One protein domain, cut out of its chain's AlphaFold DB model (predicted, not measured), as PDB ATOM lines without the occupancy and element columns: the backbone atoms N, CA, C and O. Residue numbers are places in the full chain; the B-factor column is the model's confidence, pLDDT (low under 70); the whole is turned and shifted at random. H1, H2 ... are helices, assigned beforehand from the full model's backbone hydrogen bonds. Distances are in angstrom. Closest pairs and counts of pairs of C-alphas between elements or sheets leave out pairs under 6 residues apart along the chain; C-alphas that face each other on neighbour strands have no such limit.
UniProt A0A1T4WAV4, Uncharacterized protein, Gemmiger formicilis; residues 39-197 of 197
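This is residues 39 to 197 of the 197 residues of an uncharacterized protein of Gemmiger formicilis (UniProt A0A1T4WAV4). Helices stack in two uneven layers: H1, H2 and H7 lie side by side in a row that H4 continues at a steeper angle, while H8, H3 and H5 make the second layer. H8 packs on H1 and H2, and short H6 sits by the last residues of H4. The printed part has 159 residues with eight named helices, H1 to H8 in chain order, and no named strand: all helix. It is compact, with a radius of gyration of the C-alphas of 15.6 A and spans of 50 by 40 by 25 A.

H1, residues 43 to 57, begins at C-alpha 43 (160.613, 113.910, 126.005) and is 20.6 A long. H2 is residues 63 to 77, 21.8 A, and H3 residues 86 to 92. H4 is residues 110 to 126, 24.3 A; H5 is 136 to 146, H6 148 to 151 and H7 155 to 167, 18.6 A. H8, residues 176 to 195, 28.5 A, ends at C-alpha 195 (169.435, 113.905, 111.464).

H1, H2 and H8 form a bundle, helices side by side. H1 and H2, a hairpin, touch at Glu 48 and Ser 69, closest C-alphas 5.5 A, opposite ways at a shallow tilt of 8 degrees. H8 touches H2 at Gly 179 and Val 66, 5.6 A between closest C-alphas. H7 touches H2, closest C-alphas Ala 162 and Ser 71, 4.5 A. H4 touches H7 with residues 112 to 119 alone, at a steep tilt of 47 degrees. H5 and H7 only just touch, with 3 pairs of C-alphas within 8 A. Every O i to N i+4 pair is within hydrogen-bond range in H1 to H5, H7 and H8; H6 is too short for one.

The C-alphas farthest apart, Ala 58 and Gly 129, are 52.4 A apart. The printed part has no cut. The link from H3 to H4 is long, 17 residues. Residues 98 to 108, 135 and 196 to 197 have pLDDT under 70.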
ATOM      1  N   LEU A  39     152.116 112.804 118.810       94.00
ATOM      2  CA  LEU A  39     153.024 113.051 119.916       94.00
ATOM      3  C   LEU A  39     154.433 113.396 119.403       94.00
ATOM      4  O   LEU A  39     154.909 112.818 118.423       94.00
ATOM      5  N   PRO A  40     155.110 114.366 120.035       95.69
ATOM      6  CA  PRO A  40     156.544 114.559 119.870       95.69
ATOM      7  C   PRO A  40     157.342 113.350 120.378       95.69
ATOM      8  O   PRO A  40     156.990 112.745 121.389       95.69
ATOM      9  N   VAL A  41     158.454 113.051 119.714       92.69
ATOM     10  CA  VAL A  41     159.484 112.095 120.140       92.69
ATOM     11  C   VAL A  41     160.347 112.688 121.259       92.69
ATOM     12  O   VAL A  41     160.768 111.972 122.166       92.69
ATOM     13  N   SER A  42     160.616 113.998 121.220       94.56
ATOM     14  CA  SER A  42     161.326 114.697 122.299       94.56
ATOM     15  C   SER A  42     160.562 114.592 123.616       94.56
ATOM     16  O   SER A  42     159.436 115.071 123.714       94.56
ATOM     17  N   GLU A  43     161.206 114.066 124.665       95.00
ATOM     18  CA  GLU A  43     160.613 113.910 126.005       95.00
ATOM     19  C   GLU A  43     159.974 115.214 126.508       95.00
ATOM     20  O   GLU A  43     158.845 115.222 126.994       95.00
ATOM     21  N   LYS A  44     160.664 116.347 126.337       96.25
ATOM     22  CA  LYS A  44     160.166 117.646 126.812       96.25
ATOM     23  C   LYS A  44     158.918 118.098 126.073       96.25
ATOM     24  O   LYS A  44     158.002 118.607 126.706       96.25
ATOM     25  N   LEU A  45     158.886 117.933 124.755       97.88
ATOM     26  CA  LEU A  45     157.715 118.298 123.961       97.88
ATOM     27  C   LEU A  45     156.582 117.281 124.159       97.88
ATOM     28  O   LEU A  45     155.416 117.665 124.169       97.88
ATOM     29  N   GLY A  46     156.924 116.014 124.398       97.19
ATOM     30  CA  GLY A  46     156.000 114.947 124.764       97.19
ATOM     31  C   GLY A  46     155.282 115.223 126.083       97.19
ATOM     32  O   GLY A  46     154.075 115.027 126.156       97.19
ATOM     33  N   ILE A  47     155.974 115.768 127.092       97.69
ATOM     34  CA  ILE A  47     155.347 116.213 128.351       97.69
ATOM     35  C   ILE A  47     154.311 117.316 128.092       97.69
ATOM     36  O   ILE A  47     153.202 117.247 128.615       97.69
ATOM     37  N   GLU A  48     154.636 118.315 127.264       98.31
ATOM     38  CA  GLU A  48     153.704 119.401 126.924       98.31
ATOM     39  C   GLU A  48     152.485 118.886 126.139       98.31
ATOM     40  O   GLU A  48     151.349 119.263 126.421       98.31
ATOM     41  N   ALA A  49     152.702 117.986 125.177       97.81
ATOM     42  CA  ALA A  49     151.632 117.367 124.401       97.81
ATOM     43  C   ALA A  49     150.741 116.461 125.272       97.81
ATOM     44  O   ALA A  49     149.514 116.522 125.184       97.81
ATOM     45  N   GLY A  50     151.349 115.669 126.159       96.88
ATOM     46  CA  GLY A  50     150.646 114.826 127.125       96.88
ATOM     47  C   GLY A  50     149.806 115.643 128.105       96.88
ATOM     48  O   GLY A  50     148.660 115.288 128.366       96.88
ATOM     49  N   PHE A  51     150.324 116.782 128.575       97.75
ATOM     50  CA  PHE A  51     149.568 117.720 129.406       97.75
ATOM     51  C   PHE A  51     148.313 118.239 128.687       97.75
ATOM     52  O   PHE A  51     147.226 118.214 129.259       97.75
ATOM     53  N   ILE A  52     148.430 118.650 127.416       98.12
ATOM     54  CA  ILE A  52     147.274 119.099 126.620       98.12
ATOM     55  C   ILE A  52     146.212 117.997 126.516       98.12
ATOM     56  O   ILE A  52     145.030 118.283 126.703       98.12
ATOM     57  N   LEU A  53     146.616 116.757 126.222       96.62
ATOM     58  CA  LEU A  53     145.691 115.622 126.118       96.62
ATOM     59  C   LEU A  53     144.981 115.347 127.444       96.62
ATOM     60  O   LEU A  53     143.755 115.273 127.469       96.62
ATOM     61  N   GLN A  54     145.732 115.268 128.542       96.44
ATOM     62  CA  GLN A  54     145.180 114.989 129.864       96.44
ATOM     63  C   GLN A  54     144.155 116.049 130.289       96.44
ATOM     64  O   GLN A  54     143.058 115.715 130.738       96.44
ATOM     65  N   GLU A  55     144.478 117.331 130.118       97.81
ATOM     66  CA  GLU A  55     143.566 118.425 130.457       97.81
ATOM     67  C   GLU A  55     142.359 118.486 129.505       97.81
ATOM     68  O   GLU A  55     141.261 118.879 129.907       97.81
ATOM     69  N   HIS A  56     142.535 118.105 128.233       96.81
ATOM     70  CA  HIS A  56     141.431 118.011 127.279       96.81
ATOM     71  C   HIS A  56     140.441 116.917 127.693       96.81
ATOM     72  O   HIS A  56     139.236 117.168 127.738       96.81
ATOM     73  N   GLU A  57     140.945 115.734 128.045       94.94
ATOM     74  CA  GLU A  57     140.147 114.600 128.518       94.94
ATOM     75  C   GLU A  57     139.431 114.904 129.838       94.94
ATOM     76  O   GLU A  57     138.272 114.527 130.017       94.94
ATOM     77  N   ALA A  58     140.087 115.640 130.740       96.69
ATOM     78  CA  ALA A  58     139.497 116.102 131.992       96.69
ATOM     79  C   ALA A  58     138.464 117.233 131.808       96.69
ATOM     80  O   ALA A  58     137.735 117.560 132.748       96.69
ATOM     81  N   GLY A  59     138.376 117.838 130.618       97.06
ATOM     82  CA  GLY A  59     137.495 118.976 130.339       97.06
ATOM     83  C   GLY A  59     137.937 120.285 131.005       97.06
ATOM     84  O   GLY A  59     137.127 121.203 131.141       97.06
ATOM     85  N   THR A  60     139.197 120.374 131.433       96.75
ATOM     86  CA  THR A  60     139.790 121.512 132.158       96.75
ATOM     87  C   THR A  60     140.713 122.366 131.289       96.75
ATOM     88  O   THR A  60     141.069 123.483 131.674       96.75
ATOM     89  N   LEU A  61     141.070 121.879 130.097       97.69
ATOM     90  CA  LEU A  61     141.915 122.607 129.161       97.69
ATOM     91  C   LEU A  61     141.262 123.916 128.701       97.69
ATOM     92  O   LEU A  61     140.123 123.946 128.235       97.69
ATOM     93  N   ASN A  62     142.038 124.996 128.747       96.00
ATOM     94  CA  ASN A  62     141.682 126.283 128.159       96.00
ATOM     95  C   ASN A  62     142.738 126.728 127.133       96.00
ATOM     96  O   ASN A  62     143.870 126.238 127.127       96.00
ATOM     97  N   ALA A  63     142.373 127.684 126.278       95.62
ATOM     98  CA  ALA A  63     143.232 128.184 125.202       95.62
ATOM     99  C   ALA A  63     144.575 128.744 125.703       95.62
ATOM    100  O   ALA A  63     145.605 128.612 125.038       95.62
ATOM    101  N   TRP A  64     144.589 129.331 126.903       95.69
ATOM    102  CA  TRP A  64     145.809 129.862 127.499       95.69
ATOM    103  C   TRP A  64     146.808 128.749 127.838       95.69
ATOM    104  O   TRP A  64     147.988 128.887 127.524       95.69
ATOM    105  N   LEU A  65     146.352 127.616 128.384       97.25
ATOM    106  CA  LEU A  65     147.199 126.448 128.663       97.25
ATOM    107  C   LEU A  65     147.807 125.846 127.385       97.25
ATOM    108  O   LEU A  65     148.979 125.456 127.376       97.25
ATOM    109  N   VAL A  66     147.050 125.834 126.285       98.12
ATOM    110  CA  VAL A  66     147.563 125.412 124.971       98.12
ATOM    111  C   VAL A  66     148.652 126.374 124.484       98.12
ATOM    112  O   VAL A  66     149.764 125.948 124.168       98.12
ATOM    113  N   LYS A  67     148.374 127.685 124.492       96.88
ATOM    114  CA  LYS A  67     149.329 128.740 124.099       96.88
ATOM    115  C   LYS A  67     150.618 128.682 124.922       96.88
ATOM    116  O   LYS A  67     151.714 128.807 124.376       96.88
ATOM    117  N   GLN A  68     150.504 128.450 126.229       97.06
ATOM    118  CA  GLN A  68     151.656 128.280 127.110       97.06
ATOM    119  C   GLN A  68     152.523 127.082 126.722       97.06
ATOM    120  O   GLN A  68     153.749 127.199 126.708       97.06
ATOM    121  N   SER A  69     151.901 125.952 126.396       98.44
ATOM    122  CA  SER A  69     152.608 124.739 125.977       98.44
ATOM    123  C   SER A  69     153.364 124.978 124.663       98.44
ATOM    124  O   SER A  69     154.551 124.673 124.563       98.44
ATOM    125  N   ILE A  70     152.736 125.660 123.694       98.44
ATOM    126  CA  ILE A  70     153.386 126.086 122.442       98.44
ATOM    127  C   ILE A  70     154.578 127.017 122.725       98.44
ATOM    128  O   ILE A  70     155.661 126.820 122.175       98.44
ATOM    129  N   SER A  71     154.419 128.006 123.611       98.12
ATOM    130  CA  SER A  71     155.509 128.906 124.024       98.12
ATOM    131  C   SER A  71     156.698 128.138 124.624       98.12
ATOM    132  O   SER A  71     157.849 128.385 124.250       98.12
ATOM    133  N   ARG A  72     156.445 127.152 125.497       98.50
ATOM    134  CA  ARG A  72     157.493 126.271 126.044       98.50
ATOM    135  C   ARG A  72     158.150 125.416 124.955       98.50
ATOM    136  O   ARG A  72     159.369 125.239 124.997       98.50
ATOM    137  N   GLY A  73     157.392 124.997 123.942       98.50
ATOM    138  CA  GLY A  73     157.923 124.351 122.742       98.50
ATOM    139  C   GLY A  73     158.891 125.237 121.951       98.50
ATOM    140  O   GLY A  73     159.985 124.799 121.603       98.50
ATOM    141  N   ILE A  74     158.566 126.518 121.752       98.50
ATOM    142  CA  ILE A  74     159.487 127.474 121.112       98.50
ATOM    143  C   ILE A  74     160.749 127.652 121.962       98.50
ATOM    144  O   ILE A  74     161.856 127.625 121.437       98.50
ATOM    145  N   ARG A  75     160.612 127.779 123.286       98.06
ATOM    146  CA  ARG A  75     161.762 127.902 124.196       98.06
ATOM    147  C   ARG A  75     162.687 126.682 124.138       98.06
ATOM    148  O   ARG A  75     163.902 126.825 124.267       98.06
ATOM    149  N   TRP A  76     162.137 125.488 123.929       98.25
ATOM    150  CA  TRP A  76     162.919 124.260 123.773       98.25
ATOM    151  C   TRP A  76     163.850 124.293 122.548       98.25
ATOM    152  O   TRP A  76     164.976 123.785 122.638       98.25
ATOM    153  N   LEU A  77     163.452 124.969 121.462       97.81
ATOM    154  CA  LEU A  77     164.298 125.179 120.280       97.81
ATOM    155  C   LEU A  77     165.556 126.004 120.579       97.81
ATOM    156  O   LEU A  77     166.541 125.874 119.867       97.81
ATOM    157  N   GLY A  78     165.611 126.761 121.680       96.75
ATOM    158  CA  GLY A  78     166.852 127.421 122.102       96.75
ATOM    159  C   GLY A  78     168.004 126.444 122.387       96.75
ATOM    160  O   GLY A  78     169.164 126.842 122.369       96.75
ATOM    161  N   LYS A  79     167.698 125.162 122.633       95.94
ATOM    162  CA  LYS A  79     168.686 124.073 122.751       95.94
ATOM    163  C   LYS A  79     168.747 123.169 121.518       95.94
ATOM    164  O   LYS A  79     169.658 122.357 121.424       95.94
ATOM    165  N   HIS A  80     167.790 123.312 120.606       96.31
ATOM    166  CA  HIS A  80     167.655 122.519 119.384       96.31
ATOM    167  C   HIS A  80     167.316 123.454 118.215       96.31
ATOM    168  O   HIS A  80     166.224 123.363 117.655       96.31
ATOM    169  N   PRO A  81     168.201 124.418 117.897       96.44
ATOM    170  CA  PRO A  81     167.900 125.455 116.922       96.44
ATOM    171  C   PRO A  81     167.617 124.878 115.531       96.44
ATOM    172  O   PRO A  81     168.194 123.865 115.140       96.44
ATOM    173  N   ILE A  82     166.754 125.562 114.778       97.06
ATOM    174  CA  ILE A  82     166.292 125.172 113.440       97.06
ATOM    175  C   ILE A  82     166.626 126.249 112.407       97.06
ATOM    176  O   ILE A  82     166.365 127.434 112.620       97.06
ATOM    177  N   ARG A  83     167.186 125.855 111.257       95.62
ATOM    178  CA  ARG A  83     167.462 126.795 110.156       95.62
ATOM    179  C   ARG A  83     166.204 127.201 109.403       95.62
ATOM    180  O   ARG A  83     166.073 128.365 109.040       95.62
ATOM    181  N   ASP A  84     165.279 126.271 109.182       95.56
ATOM    182  CA  ASP A  84     163.988 126.590 108.575       95.56
ATOM    183  C   ASP A  84     163.019 127.138 109.636       95.56
ATOM    184  O   ASP A  84     162.565 126.421 110.527       95.56
ATOM    185  N   CYS A  85     162.687 128.427 109.538       96.25
ATOM    186  CA  CYS A  85     161.744 129.091 110.438       96.25
ATOM    187  C   CYS A  85     160.272 128.971 110.013       96.25
ATOM    188  O   CYS A  85     159.434 129.688 110.568       96.25
ATOM    189  N   ALA A  86     159.916 128.106 109.056       96.75
ATOM    190  CA  ALA A  86     158.536 127.942 108.588       96.75
ATOM    191  C   ALA A  86     157.540 127.686 109.734       96.75
ATOM    192  O   ALA A  86     156.488 128.329 109.786       96.75
ATOM    193  N   ILE A  87     157.891 126.828 110.700       97.12
ATOM    194  CA  ILE A  87     157.031 126.557 111.861       97.12
ATOM    195  C   ILE A  87     156.877 127.783 112.773       97.12
ATOM    196  O   ILE A  87     155.778 128.073 113.247       97.12
ATOM    197  N   LEU A  88     157.941 128.572 112.965       97.81
ATOM    198  CA  LEU A  88     157.875 129.809 113.747       97.81
ATOM    199  C   LEU A  88     156.987 130.845 113.052       97.81
ATOM    200  O   LEU A  88     156.141 131.449 113.706       97.81
ATOM    201  N   LYS A  89     157.112 130.997 111.727       96.06
ATOM    202  CA  LYS A  89     156.233 131.853 110.911       96.06
ATOM    203  C   LYS A  89     154.771 131.422 111.020       96.06
ATOM    204  O   LYS A  89     153.903 132.277 111.174       96.06
ATOM    205  N   GLN A  90     154.497 130.117 110.987       95.75
ATOM    206  CA  GLN A  90     153.145 129.584 111.154       95.75
ATOM    207  C   GLN A  90     152.567 129.925 112.534       95.75
ATOM    208  O   GLN A  90     151.418 130.353 112.622       95.75
ATOM    209  N   ILE A  91     153.342 129.767 113.610       96.44
ATOM    210  CA  ILE A  91     152.884 130.092 114.968       96.44
ATOM    211  C   ILE A  91     152.656 131.601 115.107       96.44
ATOM    212  O   ILE A  91     151.567 132.027 115.487       96.44
ATOM    213  N   LEU A  92     153.657 132.405 114.750       93.81
ATOM    214  CA  LEU A  92     153.647 133.863 114.899       93.81
ATOM    215  C   LEU A  92     152.605 134.539 113.994       93.81
ATOM    216  O   LEU A  92     152.058 135.575 114.361       93.81
ATOM    217  N   GLY A  93     152.244 133.921 112.865       91.38
ATOM    218  CA  GLY A  93     151.172 134.388 111.983       91.38
ATOM    219  C   GLY A  93     149.773 134.395 112.618       91.38
ATOM    220  O   GLY A  93     148.880 135.076 112.110       91.38
ATOM    221  N   HIS A  94     149.570 133.695 113.741       91.31
ATOM    222  CA  HIS A  94     148.309 133.739 114.488       91.31
ATOM    223  C   HIS A  94     148.125 135.024 115.294       91.31
ATOM    224  O   HIS A  94     147.023 135.272 115.770       91.31
ATOM    225  N   PHE A  95     149.158 135.848 115.457       88.62
ATOM    226  CA  PHE A  95     149.106 137.041 116.293       88.62
ATOM    227  C   PHE A  95     148.923 138.304 115.441       88.62
ATOM    228  O   PHE A  95     149.389 138.365 114.299       88.62
ATOM    229  N   PRO A  96     148.222 139.331 115.950       79.38
ATOM    230  CA  PRO A  96     147.874 140.524 115.184       79.38
ATOM    231  C   PRO A  96     149.020 141.525 115.024       79.38
ATOM    232  O   PRO A  96     148.795 142.714 115.161       79.38
ATOM    233  N   PHE A  97     150.245 141.100 114.689       72.88
ATOM    234  CA  PHE A  97     151.429 141.978 114.570       72.88
ATOM    235  C   PHE A  97     151.325 143.108 113.512       72.88
ATOM    236  O   PHE A  97     152.191 143.976 113.417       72.88
ATOM    237  N   ASP A  98     150.236 143.147 112.750       62.62
ATOM    238  CA  ASP A  98     149.863 144.178 111.781       62.62
ATOM    239  C   ASP A  98     149.048 145.344 112.388       62.62
ATOM    240  O   ASP A  98     148.946 146.406 111.762       62.62
ATOM    241  N   THR A  99     148.497 145.206 113.601       57.25
ATOM    242  CA  THR A  99     147.696 146.259 114.246       57.25
ATOM    243  C   THR A  99     148.551 147.280 115.003       57.25
ATOM    244  O   THR A  99     149.580 146.958 115.592       57.25
ATOM    245  N   LYS A 100     148.129 148.555 114.959       55.03
ATOM    246  CA  LYS A 100     148.891 149.732 115.434       55.03
ATOM    247  C   LYS A 100     149.235 149.735 116.932       55.03
ATOM    248  O   LYS A 100     149.964 150.631 117.348       55.03
ATOM    249  N   ASP A 101     148.732 148.795 117.729       54.50
ATOM    250  CA  ASP A 101     148.924 148.812 119.178       54.50
ATOM    251  C   ASP A 101     148.803 147.402 119.783       54.50
ATOM    252  O   ASP A 101     147.727 146.974 120.190       54.50
ATOM    253  N   ASN A 102     149.912 146.657 119.823       53.66
ATOM    254  CA  ASN A 102     149.956 145.296 120.390       53.66
ATOM    255  C   ASN A 102     150.735 145.236 121.702       53.66
ATOM    256  O   ASN A 102     151.424 144.263 122.002       53.66
ATOM    257  N   GLY A 103     150.659 146.313 122.476       53.91
ATOM    258  CA  GLY A 103     151.483 146.480 123.659       53.91
ATOM    259  C   GLY A 103     152.882 146.975 123.304       53.91
ATOM    260  O   GLY A 103     153.508 146.601 122.309       53.91
ATOM    261  N   LYS A 104     153.382 147.884 124.137       52.78
ATOM    262  CA  LYS A 104     154.747 148.384 124.018       52.78
ATOM    263  C   LYS A 104     155.683 147.392 124.700       52.78
ATOM    264  O   LYS A 104     155.378 146.918 125.788       52.78
ATOM    265  N   ILE A 105     156.879 147.186 124.145       55.09
ATOM    266  CA  ILE A 105     157.977 146.505 124.866       55.09
ATOM    267  C   ILE A 105     158.183 147.139 126.259       55.09
ATOM    268  O   ILE A 105     158.485 146.441 127.218       55.09
ATOM    269  N   SER A 106     157.908 148.442 126.408       50.59
ATOM    270  CA  SER A 106     158.022 149.187 127.670       50.59
ATOM    271  C   SER A 106     157.045 148.786 128.786       50.59
ATOM    272  O   SER A 106     157.136 149.353 129.868       50.59
ATOM    273  N   THR A 107     156.071 147.899 128.548       56.72
ATOM    274  CA  THR A 107     155.200 147.359 129.614       56.72
ATOM    275  C   THR A 107     155.670 145.996 130.127       56.72
ATOM    276  O   THR A 107     154.999 145.391 130.961       56.72
ATOM    277  N   CYS A 108     156.801 145.493 129.625       65.88
ATOM    278  CA  CYS A 108     157.436 144.278 130.122       65.88
ATOM    279  C   CYS A 108     158.146 144.519 131.454       65.88
ATOM    280  O   CYS A 108     158.527 145.643 131.773       65.88
ATOM    281  N   ASN A 109     158.387 143.447 132.211       75.38
ATOM    282  CA  ASN A 109     159.348 143.517 133.310       75.38
ATOM    283  C   ASN A 109     160.784 143.703 132.771       75.38
ATOM    284  O   ASN A 109     161.068 143.402 131.609       75.38
ATOM    285  N   GLU A 110     161.685 144.171 133.635       80.50
ATOM    286  CA  GLU A 110     163.072 144.508 133.276       80.50
ATOM    287  C   GLU A 110     163.832 143.337 132.634       80.50
ATOM    288  O   GLU A 110     164.612 143.538 131.707       80.50
ATOM    289  N   CYS A 111     163.573 142.099 133.073       80.38
ATOM    290  CA  CYS A 111     164.216 140.906 132.515       80.38
ATOM    291  C   CYS A 111     163.810 140.671 131.055       80.38
ATOM    292  O   CYS A 111     164.663 140.477 130.195       80.38
ATOM    293  N   VAL A 112     162.509 140.734 130.758       81.56
ATOM    294  CA  VAL A 112     161.988 140.557 129.395       81.56
ATOM    295  C   VAL A 112     162.468 141.682 128.479       81.56
ATOM    296  O   VAL A 112     162.809 141.428 127.324       81.56
ATOM    297  N   GLN A 113     162.542 142.911 128.993       83.50
ATOM    298  CA  GLN A 113     163.104 144.026 128.240       83.50
ATOM    299  C   GLN A 113     164.592 143.799 127.929       83.50
ATOM    300  O   GLN A 113     165.001 143.972 126.783       83.50
ATOM    301  N   SER A 114     165.377 143.330 128.902       87.94
ATOM    302  CA  SER A 114     166.800 143.031 128.703       87.94
ATOM    303  C   SER A 114     167.041 141.924 127.671       87.94
ATOM    304  O   SER A 114     167.987 142.015 126.885       87.94
ATOM    305  N   ASP A 115     166.204 140.885 127.645       90.69
ATOM    306  CA  ASP A 115     166.289 139.822 126.636       90.69
ATOM    307  C   ASP A 115     165.997 140.369 125.229       90.69
ATOM    308  O   ASP A 115     166.684 140.035 124.260       90.69
ATOM    309  N   MET A 116     165.009 141.259 125.107       89.12
ATOM    310  CA  MET A 116     164.659 141.903 123.837       89.12
ATOM    311  C   MET A 116     165.752 142.846 123.347       89.12
ATOM    312  O   MET A 116     166.126 142.783 122.175       89.12
ATOM    313  N   ASP A 117     166.310 143.665 124.239       89.94
ATOM    314  CA  ASP A 117     167.438 144.541 123.922       89.94
ATOM    315  C   ASP A 117     168.658 143.725 123.467       89.94
ATOM    316  O   ASP A 117     169.360 144.128 122.537       89.94
ATOM    317  N   SER A 118     168.860 142.534 124.041       93.94
ATOM    318  CA  SER A 118     169.918 141.605 123.626       93.94
ATOM    319  C   SER A 118     169.710 141.081 122.201       93.94
ATOM    320  O   SER A 118     170.662 141.032 121.425       93.94
ATOM    321  N   VAL A 119     168.474 140.751 121.807       95.19
ATOM    322  CA  VAL A 119     168.166 140.359 120.417       95.19
ATOM    323  C   VAL A 119     168.344 141.534 119.450       95.19
ATOM    324  O   VAL A 119     168.874 141.356 118.354       95.19
ATOM    325  N   VAL A 120     167.968 142.753 119.846       92.88
ATOM    326  CA  VAL A 120     168.201 143.953 119.025       92.88
ATOM    327  C   VAL A 120     169.698 144.229 118.854       92.88
ATOM    328  O   VAL A 120     170.133 144.583 117.757       92.88
ATOM    329  N   ALA A 121     170.498 144.072 119.910       94.12
ATOM    330  CA  ALA A 121     171.952 144.206 119.843       94.12
ATOM    331  C   ALA A 121     172.573 143.150 118.916       94.12
ATOM    332  O   ALA A 121     173.379 143.497 118.056       94.12
ATOM    333  N   LEU A 122     172.119 141.899 119.021       96.50
ATOM    334  CA  LEU A 122     172.531 140.798 118.154       96.50
ATOM    335  C   LEU A 122     172.237 141.085 116.670       96.50
ATOM    336  O   LEU A 122     173.087 140.855 115.813       96.50
ATOM    337  N   LEU A 123     171.055 141.626 116.357       95.62
ATOM    338  CA  LEU A 123     170.699 142.035 114.995       95.62
ATOM    339  C   LEU A 123     171.619 143.151 114.480       95.62
ATOM    340  O   LEU A 123     172.123 143.050 113.366       95.62
ATOM    341  N   LYS A 124     171.904 144.175 115.297       94.69
ATOM    342  CA  LYS A 124     172.849 145.255 114.941       94.69
ATOM    343  C   LYS A 124     174.267 144.745 114.691       94.69
ATOM    344  O   LYS A 124     174.969 145.300 113.853       94.69
ATOM    345  N   GLU A 125     174.691 143.733 115.440       96.38
ATOM    346  CA  GLU A 125     176.014 143.126 115.303       96.38
ATOM    347  C   GLU A 125     176.131 142.298 114.017       96.38
ATOM    348  O   GLU A 125     177.134 142.397 113.312       96.38
ATOM    349  N   ARG A 126     175.114 141.486 113.701       96.00
ATOM    350  CA  ARG A 126     175.199 140.485 112.623       96.00
ATOM    351  C   ARG A 126     174.661 140.943 111.277       96.00
ATOM    352  O   ARG A 126     175.062 140.395 110.253       96.00
ATOM    353  N   VAL A 127     173.768 141.928 111.258       94.44
ATOM    354  CA  VAL A 127     173.108 142.395 110.038       94.44
ATOM    355  C   VAL A 127     173.641 143.780 109.681       94.44
ATOM    356  O   VAL A 127     173.364 144.780 110.347       94.44
ATOM    357  N   SER A 128     174.430 143.844 108.607       91.69
ATOM    358  CA  SER A 128     175.030 145.098 108.147       91.69
ATOM    359  C   SER A 128     173.954 146.119 107.767       91.69
ATOM    360  O   SER A 128     173.072 145.832 106.962       91.69
ATOM    361  N   GLY A 129     174.029 147.320 108.347       89.56
ATOM    362  CA  GLY A 129     173.067 148.393 108.077       89.56
ATOM    363  C   GLY A 129     171.681 148.175 108.692       89.56
ATOM    364  O   GLY A 129     170.732 148.822 108.259       89.56
ATOM    365  N   TYR A 130     171.552 147.285 109.681       91.19
ATOM    366  CA  TYR A 130     170.279 147.011 110.340       91.19
ATOM    367  C   TYR A 130     169.632 148.269 110.935       91.19
ATOM    368  O   TYR A 130     170.223 148.991 111.745       91.19
ATOM    369  N   VAL A 131     168.372 148.477 110.559       85.06
ATOM    370  CA  VAL A 131     167.472 149.486 111.111       85.06
ATOM    371  C   VAL A 131     166.183 148.772 111.484       85.06
ATOM    372  O   VAL A 131     165.593 148.101 110.643       85.06
ATOM    373  N   SER A 132     165.751 148.928 112.733       83.56
ATOM    374  CA  SER A 132     164.523 148.306 113.227       83.56
ATOM    375  C   SER A 132     163.302 148.727 112.411       83.56
ATOM    376  O   SER A 132     163.079 149.924 112.212       83.56
ATOM    377  N   ALA A 133     162.495 147.755 111.980       73.12
ATOM    378  CA  ALA A 133     161.337 148.009 111.125       73.12
ATOM    379  C   ALA A 133     160.250 148.822 111.841       73.12
ATOM    380  O   ALA A 133     159.653 149.731 111.256       73.12
ATOM    381  N   LYS A 134     159.972 148.495 113.112       73.88
ATOM    382  CA  LYS A 134     158.954 149.148 113.956       73.88
ATOM    383  C   LYS A 134     159.342 149.068 115.436       73.88
ATOM    384  O   LYS A 134     160.138 148.231 115.843       73.88
ATOM    385  N   ASN A 135     158.719 149.907 116.261       69.31
ATOM    386  CA  ASN A 135     158.804 149.774 117.715       69.31
ATOM    387  C   ASN A 135     157.898 148.632 118.207       69.31
ATOM    388  O   ASN A 135     156.848 148.372 117.622       69.31
ATOM    389  N   GLY A 136     158.249 148.021 119.339       72.06
ATOM    390  CA  GLY A 136     157.410 147.002 119.976       72.06
ATOM    391  C   GLY A 136     157.668 145.579 119.467       72.06
ATOM    392  O   GLY A 136     158.560 145.348 118.652       72.06
ATOM    393  N   TYR A 137     156.872 144.618 119.948       73.81
ATOM    394  CA  TYR A 137     157.012 143.204 119.577       73.81
ATOM    395  C   TYR A 137     156.901 142.968 118.071       73.81
ATOM    396  O   TYR A 137     157.641 142.156 117.529       73.81
ATOM    397  N   ASN A 138     156.009 143.700 117.399       72.50
ATOM    398  CA  ASN A 138     155.741 143.536 115.970       72.50
ATOM    399  C   ASN A 138     157.001 143.756 115.133       72.50
ATOM    400  O   ASN A 138     157.343 142.918 114.307       72.50
ATOM    401  N   GLY A 139     157.699 144.871 115.382       81.94
ATOM    402  CA  GLY A 139     158.939 145.178 114.676       81.94
ATOM    403  C   GLY A 139     160.002 144.132 114.953       81.94
ATOM    404  O   GLY A 139     160.594 143.612 114.020       81.94
ATOM    405  N   LEU A 140     160.157 143.732 116.220       89.25
ATOM    406  CA  LEU A 140     161.162 142.741 116.590       89.25
ATOM    407  C   LEU A 140     160.903 141.363 115.960       89.25
ATOM    408  O   LEU A 140     161.845 140.723 115.512       89.25
ATOM    409  N   VAL A 141     159.650 140.899 115.897       91.19
ATOM    410  CA  VAL A 141     159.302 139.630 115.234       91.19
ATOM    411  C   VAL A 141     159.571 139.701 113.732       91.19
ATOM    412  O   VAL A 141     160.167 138.773 113.186       91.19
ATOM    413  N   GLU A 142     159.150 140.782 113.068       90.56
ATOM    414  CA  GLU A 142     159.416 141.004 111.641       90.56
ATOM    415  C   GLU A 142     160.928 141.006 111.368       90.56
ATOM    416  O   GLU A 142     161.397 140.261 110.505       90.56
ATOM    417  N   ASP A 143     161.690 141.760 112.164       92.94
ATOM    418  CA  ASP A 143     163.143 141.881 112.057       92.94
ATOM    419  C   ASP A 143     163.845 140.530 112.285       92.94
ATOM    420  O   ASP A 143     164.715 140.144 111.502       92.94
ATOM    421  N   VAL A 144     163.443 139.770 113.311       95.44
ATOM    422  CA  VAL A 144     164.001 138.442 113.616       95.44
ATOM    423  C   VAL A 144     163.725 137.442 112.494       95.44
ATOM    424  O   VAL A 144     164.632 136.730 112.069       95.44
ATOM    425  N   LEU A 145     162.485 137.366 112.004       95.06
ATOM    426  CA  LEU A 145     162.111 136.395 110.973       95.06
ATOM    427  C   LEU A 145     162.692 136.746 109.597       95.06
ATOM    428  O   LEU A 145     162.965 135.834 108.814       95.06
ATOM    429  N   ALA A 146     162.877 138.035 109.298       94.50
ATOM    430  CA  ALA A 146     163.509 138.499 108.063       94.50
ATOM    431  C   ALA A 146     165.020 138.228 108.045       94.50
ATOM    432  O   ALA A 146     165.568 137.908 106.996       94.50
ATOM    433  N   ASN A 147     165.674 138.302 109.207       96.56
ATOM    434  CA  ASN A 147     167.120 138.118 109.350       96.56
ATOM    435  C   ASN A 147     167.495 136.755 109.952       96.56
ATOM    436  O   ASN A 147     168.594 136.583 110.483       96.56
ATOM    437  N   TRP A 148     166.583 135.781 109.874       97.44
ATOM    438  CA  TRP A 148     166.705 134.487 110.544       97.44
ATOM    439  C   TRP A 148     168.023 133.767 110.238       97.44
ATOM    440  O   TRP A 148     168.646 133.210 111.139       97.44
ATOM    441  N   GLU A 149     168.496 133.840 108.991       96.88
ATOM    442  CA  GLU A 149     169.731 133.185 108.537       96.88
ATOM    443  C   GLU A 149     170.981 133.559 109.360       96.88
ATOM    444  O   GLU A 149     171.900 132.749 109.469       96.88
ATOM    445  N   TYR A 150     170.995 134.734 110.000       97.25
ATOM    446  CA  TYR A 150     172.128 135.229 110.788       97.25
ATOM    447  C   TYR A 150     172.046 134.890 112.284       97.25
ATOM    448  O   TYR A 150     173.050 134.970 112.998       97.25
ATOM    449  N   ILE A 151     170.854 134.552 112.784       97.44
ATOM    450  CA  ILE A 151     170.569 134.481 114.228       97.44
ATOM    451  C   ILE A 151     169.834 133.206 114.663       97.44
ATOM    452  O   ILE A 151     169.555 133.037 115.847       97.44
ATOM    453  N   TRP A 152     169.531 132.291 113.736       97.12
ATOM    454  CA  TRP A 152     168.756 131.071 113.997       97.12
ATOM    455  C   TRP A 152     169.356 130.156 115.072       97.12
ATOM    456  O   TRP A 152     168.644 129.342 115.648       97.12
ATOM    457  N   ASN A 153     170.658 130.243 115.340       96.50
ATOM    458  CA  ASN A 153     171.366 129.401 116.303       96.50
ATOM    459  C   ASN A 153     171.457 130.016 117.711       96.50
ATOM    460  O   ASN A 153     172.090 129.432 118.589       96.50
ATOM    461  N   GLU A 154     170.835 131.172 117.940       97.88
ATOM    462  CA  GLU A 154     170.945 131.911 119.195       97.88
ATOM    463  C   GLU A 154     169.766 131.626 120.127       97.88
ATOM    464  O   GLU A 154     168.622 131.997 119.860       97.88
ATOM    465  N   ALA A 155     170.045 131.008 121.278       97.44
ATOM    466  CA  ALA A 155     169.020 130.612 122.248       97.44
ATOM    467  C   ALA A 155     168.137 131.785 122.712       97.44
ATOM    468  O   ALA A 155     166.933 131.621 122.928       97.44
ATOM    469  N   ILE A 156     168.725 132.980 122.834       96.69
ATOM    470  CA  ILE A 156     168.021 134.195 123.257       96.69
ATOM    471  C   ILE A 156     166.906 134.596 122.281       96.69
ATOM    472  O   ILE A 156     165.853 135.065 122.711       96.69
ATOM    473  N   VAL A 157     167.077 134.324 120.985       97.69
ATOM    474  CA  VAL A 157     166.072 134.628 119.958       97.69
ATOM    475  C   VAL A 157     164.813 133.797 120.196       97.69
ATOM    476  O   VAL A 157     163.710 134.340 120.242       97.69
ATOM    477  N   TYR A 158     164.964 132.496 120.452       98.12
ATOM    478  CA  TYR A 158     163.836 131.623 120.786       98.12
ATOM    479  C   TYR A 158     163.172 132.002 122.109       98.12
ATOM    480  O   TYR A 158     161.948 131.951 122.209       98.12
ATOM    481  N   ASN A 159     163.944 132.420 123.117       96.12
ATOM    482  CA  ASN A 159     163.389 132.885 124.390       96.12
ATOM    483  C   ASN A 159     162.496 134.116 124.206       96.12
ATOM    484  O   ASN A 159     161.405 134.170 124.783       96.12
ATOM    485  N   VAL A 160     162.929 135.074 123.384       94.81
ATOM    486  CA  VAL A 160     162.141 136.265 123.056       94.81
ATOM    487  C   VAL A 160     160.889 135.888 122.269       94.81
ATOM    488  O   VAL A 160     159.796 136.282 122.673       94.81
ATOM    489  N   LEU A 161     160.995 135.064 121.221       96.00
ATOM    490  CA  LEU A 161     159.823 134.616 120.452       96.00
ATOM    491  C   LEU A 161     158.817 133.846 121.324       96.00
ATOM    492  O   LEU A 161     157.615 134.103 121.256       96.00
ATOM    493  N   ALA A 162     159.298 132.956 122.194       96.50
ATOM    494  CA  ALA A 162     158.468 132.242 123.161       96.50
ATOM    495  C   ALA A 162     157.747 133.209 124.109       96.50
ATOM    496  O   ALA A 162     156.561 133.033 124.391       96.50
ATOM    497  N   THR A 163     158.449 134.240 124.585       92.25
ATOM    498  CA  THR A 163     157.881 135.263 125.471       92.25
ATOM    499  C   THR A 163     156.813 136.079 124.758       92.25
ATOM    500  O   THR A 163     155.753 136.305 125.328       92.25
ATOM    501  N   ILE A 164     157.038 136.453 123.500       90.25
ATOM    502  CA  ILE A 164     156.047 137.165 122.687       90.25
ATOM    503  C   ILE A 164     154.786 136.310 122.502       90.25
ATOM    504  O   ILE A 164     153.685 136.800 122.742       90.25
ATOM    505  N   VAL A 165     154.931 135.025 122.161       92.25
ATOM    506  CA  VAL A 165     153.798 134.085 122.045       92.25
ATOM    507  C   VAL A 165     153.058 133.919 123.373       92.25
ATOM    508  O   VAL A 165     151.835 133.811 123.391       92.25
ATOM    509  N   TYR A 166     153.779 133.920 124.493       90.81
ATOM    510  CA  TYR A 166     153.186 133.821 125.823       90.81
ATOM    511  C   TYR A 166     152.352 135.057 126.190       90.81
ATOM    512  O   TYR A 166     151.255 134.919 126.733       90.81
ATOM    513  N   THR A 167     152.882 136.257 125.932       85.81
ATOM    514  CA  THR A 167     152.316 137.522 126.422       85.81
ATOM    515  C   THR A 167     151.251 138.120 125.515       85.81
ATOM    516  O   THR A 167     150.441 138.910 125.992       85.81
ATOM    517  N   ASN A 168     151.241 137.778 124.227       85.69
ATOM    518  CA  ASN A 168     150.293 138.341 123.272       85.69
ATOM    519  C   ASN A 168     149.047 137.467 123.153       85.69
ATOM    520  O   ASN A 168     149.098 136.249 123.344       85.69
ATOM    521  N   GLU A 169     147.920 138.086 122.809       87.19
ATOM    522  CA  GLU A 169     146.708 137.350 122.462       87.19
ATOM    523  C   GLU A 169     146.659 137.063 120.957       87.19
ATOM    524  O   GLU A 169     146.944 137.956 120.148       87.19
ATOM    525  N   PRO A 170     146.348 135.819 120.553       90.06
ATOM    526  CA  PRO A 170     146.225 135.481 119.147       90.06
ATOM    527  C   PRO A 170     144.924 136.053 118.559       90.06
ATOM    528  O   PRO A 170     143.957 136.334 119.261       90.06
ATOM    529  N   LYS A 171     144.871 136.176 117.228       90.31
ATOM    530  CA  LYS A 171     143.660 136.526 116.459       90.31
ATOM    531  C   LYS A 171     142.523 135.523 116.704       90.31
ATOM    532  O   LYS A 171     141.352 135.878 116.602       90.31
ATOM    533  N   LYS A 172     142.886 134.266 116.973       91.81
ATOM    534  CA  LYS A 172     141.999 133.153 117.310       91.81
ATOM    535  C   LYS A 172     142.713 132.248 118.311       91.81
ATOM    536  O   LYS A 172     143.890 131.948 118.121       91.81
ATOM    537  N   ASP A 173     141.983 131.794 119.319       94.81
ATOM    538  CA  ASP A 173     142.465 130.816 120.290       94.81
ATOM    539  C   ASP A 173     142.937 129.516 119.627       94.81
ATOM    540  O   ASP A 173     142.313 129.020 118.684       94.81
ATOM    541  N   PHE A 174     144.026 128.963 120.168       96.12
ATOM    542  CA  PHE A 174     144.508 127.629 119.829       96.12
ATOM    543  C   PHE A 174     143.647 126.580 120.528       96.12
ATOM    544  O   PHE A 174     143.472 126.638 121.751       96.12
ATOM    545  N   ASP A 175     143.142 125.610 119.770       96.69
ATOM    546  CA  ASP A 175     142.503 124.435 120.356       96.69
ATOM    547  C   ASP A 175     143.529 123.340 120.708       96.69
ATOM    548  O   ASP A 175     144.725 123.440 120.422       96.69
ATOM    549  N   TRP A 176     143.067 122.285 121.383       97.56
ATOM    550  CA  TRP A 176     143.927 121.178 121.812       97.56
ATOM    551  C   TRP A 176     144.663 120.521 120.636       97.56
ATOM    552  O   TRP A 176     145.824 120.133 120.770       97.56
ATOM    553  N   TYR A 177     144.011 120.428 119.476       96.62
ATOM    554  CA  TYR A 177     144.571 119.797 118.291       96.62
ATOM    555  C   TYR A 177     145.646 120.680 117.655       96.62
ATOM    556  O   TYR A 177     146.707 120.173 117.282       96.62
ATOM    557  N   ASP A 178     145.421 121.996 117.594       96.88
ATOM    558  CA  ASP A 178     146.433 122.964 117.176       96.88
ATOM    559  C   ASP A 178     147.694 122.841 118.041       96.88
ATOM    560  O   ASP A 178     148.806 122.785 117.511       96.88
ATOM    561  N   GLY A 179     147.525 122.727 119.362       97.38
ATOM    562  CA  GLY A 179     148.620 122.525 120.310       97.38
ATOM    563  C   GLY A 179     149.465 121.289 120.007       97.38
ATOM    564  O   GLY A 179     150.680 121.405 119.839       97.38
ATOM    565  N   LEU A 180     148.827 120.121 119.877       97.44
ATOM    566  CA  LEU A 180     149.521 118.866 119.554       97.44
ATOM    567  C   LEU A 180     150.248 118.947 118.216       97.44
ATOM    568  O   LEU A 180     151.433 118.629 118.120       97.44
ATOM    569  N   LYS A 181     149.553 119.434 117.186       96.88
ATOM    570  CA  LYS A 181     150.109 119.555 115.842       96.88
ATOM    571  C   LYS A 181     151.331 120.470 115.822       96.88
ATOM    572  O   LYS A 181     152.331 120.130 115.195       96.88
ATOM    573  N   LEU A 182     151.265 121.628 116.475       97.81
ATOM    574  CA  LEU A 182     152.370 122.586 116.494       97.81
ATOM    575  C   LEU A 182     153.565 122.056 117.293       97.81
ATOM    576  O   LEU A 182     154.690 122.193 116.824       97.81
ATOM    577  N   LEU A 183     153.341 121.404 118.439       98.31
ATOM    578  CA  LEU A 183     154.416 120.771 119.212       98.31
ATOM    579  C   LEU A 183     155.107 119.652 118.422       98.31
ATOM    580  O   LEU A 183     156.334 119.596 118.396       98.31
ATOM    581  N   HIS A 184     154.338 118.814 117.724       97.19
ATOM    582  CA  HIS A 184     154.888 117.782 116.847       97.19
ATOM    583  C   HIS A 184     155.697 118.379 115.690       97.19
ATOM    584  O   HIS A 184     156.776 117.891 115.377       97.19
ATOM    585  N   LEU A 185     155.221 119.463 115.067       96.94
ATOM    586  CA  LEU A 185     155.951 120.133 113.986       96.94
ATOM    587  C   LEU A 185     157.232 120.825 114.470       96.94
ATOM    588  O   LEU A 185     158.217 120.836 113.736       96.94
ATOM    589  N   ILE A 186     157.235 121.385 115.684       97.62
ATOM    590  CA  ILE A 186     158.451 121.912 116.324       97.62
ATOM    591  C   ILE A 186     159.477 120.788 116.487       97.62
ATOM    592  O   ILE A 186     160.635 120.958 116.106       97.62
ATOM    593  N   ASP A 187     159.047 119.646 117.025       96.75
ATOM    594  CA  ASP A 187     159.919 118.493 117.234       96.75
ATOM    595  C   ASP A 187     160.461 117.945 115.916       96.75
ATOM    596  O   ASP A 187     161.661 117.740 115.763       96.75
ATOM    597  N   PHE A 188     159.584 117.790 114.927       94.69
ATOM    598  CA  PHE A 188     159.942 117.298 113.606       94.69
ATOM    599  C   PHE A 188     160.946 118.215 112.900       94.69
ATOM    600  O   PHE A 188     161.934 117.727 112.355       94.69
ATOM    601  N   ALA A 189     160.745 119.537 112.951       95.12
ATOM    602  CA  ALA A 189     161.671 120.504 112.360       95.12
ATOM    603  C   ALA A 189     163.063 120.435 113.009       95.12
ATOM    604  O   ALA A 189     164.078 120.488 112.311       95.12
ATOM    605  N   ALA A 190     163.119 120.280 114.335       95.06
ATOM    606  CA  ALA A 190     164.378 120.053 115.028       95.06
ATOM    607  C   ALA A 190     164.989 118.710 114.614       95.06
ATOM    608  O   ALA A 190     166.137 118.669 114.188       95.06
ATOM    609  N   TRP A 191     164.230 117.618 114.664       92.25
ATOM    610  CA  TRP A 191     164.721 116.289 114.315       92.25
ATOM    611  C   TRP A 191     165.318 116.231 112.901       92.25
ATOM    612  O   TRP A 191     166.438 115.752 112.746       92.25
ATOM    613  N   GLN A 192     164.652 116.807 111.894       89.44
ATOM    614  CA  GLN A 192     165.197 116.909 110.533       89.44
ATOM    615  C   GLN A 192     166.552 117.629 110.510       89.44
ATOM    616  O   GLN A 192     167.510 117.134 109.926       89.44
ATOM    617  N   GLN A 193     166.674 118.756 111.219       88.81
ATOM    618  CA  GLN A 193     167.925 119.516 111.296       88.81
ATOM    619  C   GLN A 193     169.088 118.717 111.908       88.81
ATOM    620  O   GLN A 193     170.235 118.945 111.519       88.81
ATOM    621  N   TRP A 194     168.817 117.831 112.870       80.44
ATOM    622  CA  TRP A 194     169.849 117.080 113.600       80.44
ATOM    623  C   TRP A 194     170.090 115.666 113.060       80.44
ATOM    624  O   TRP A 194     171.078 115.043 113.440       80.44
ATOM    625  N   CYS A 195     169.223 115.163 112.180       76.75
ATOM    626  CA  CYS A 195     169.435 113.905 111.464       76.75
ATOM    627  C   CYS A 195     170.031 114.095 110.062       76.75
ATOM    628  O   CYS A 195     170.694 113.180 109.579       76.75
ATOM    629  N   ASP A 196     169.844 115.263 109.439       57.38
ATOM    630  CA  ASP A 196     170.441 115.606 108.138       57.38
ATOM    631  C   ASP A 196     171.832 116.278 108.258       57.38
ATOM    632  O   ASP A 196     172.414 116.679 107.245       57.38
ATOM    633  N   ALA A 197     172.355 116.439 109.482       50.38
ATOM    634  CA  ALA A 197     173.668 117.025 109.792       50.38
ATOM    635  C   ALA A 197     174.754 115.957 109.984       50.38
ATOM    636  O   ALA A 197     175.895 116.211 109.533       50.38
TER     637      ALA A 197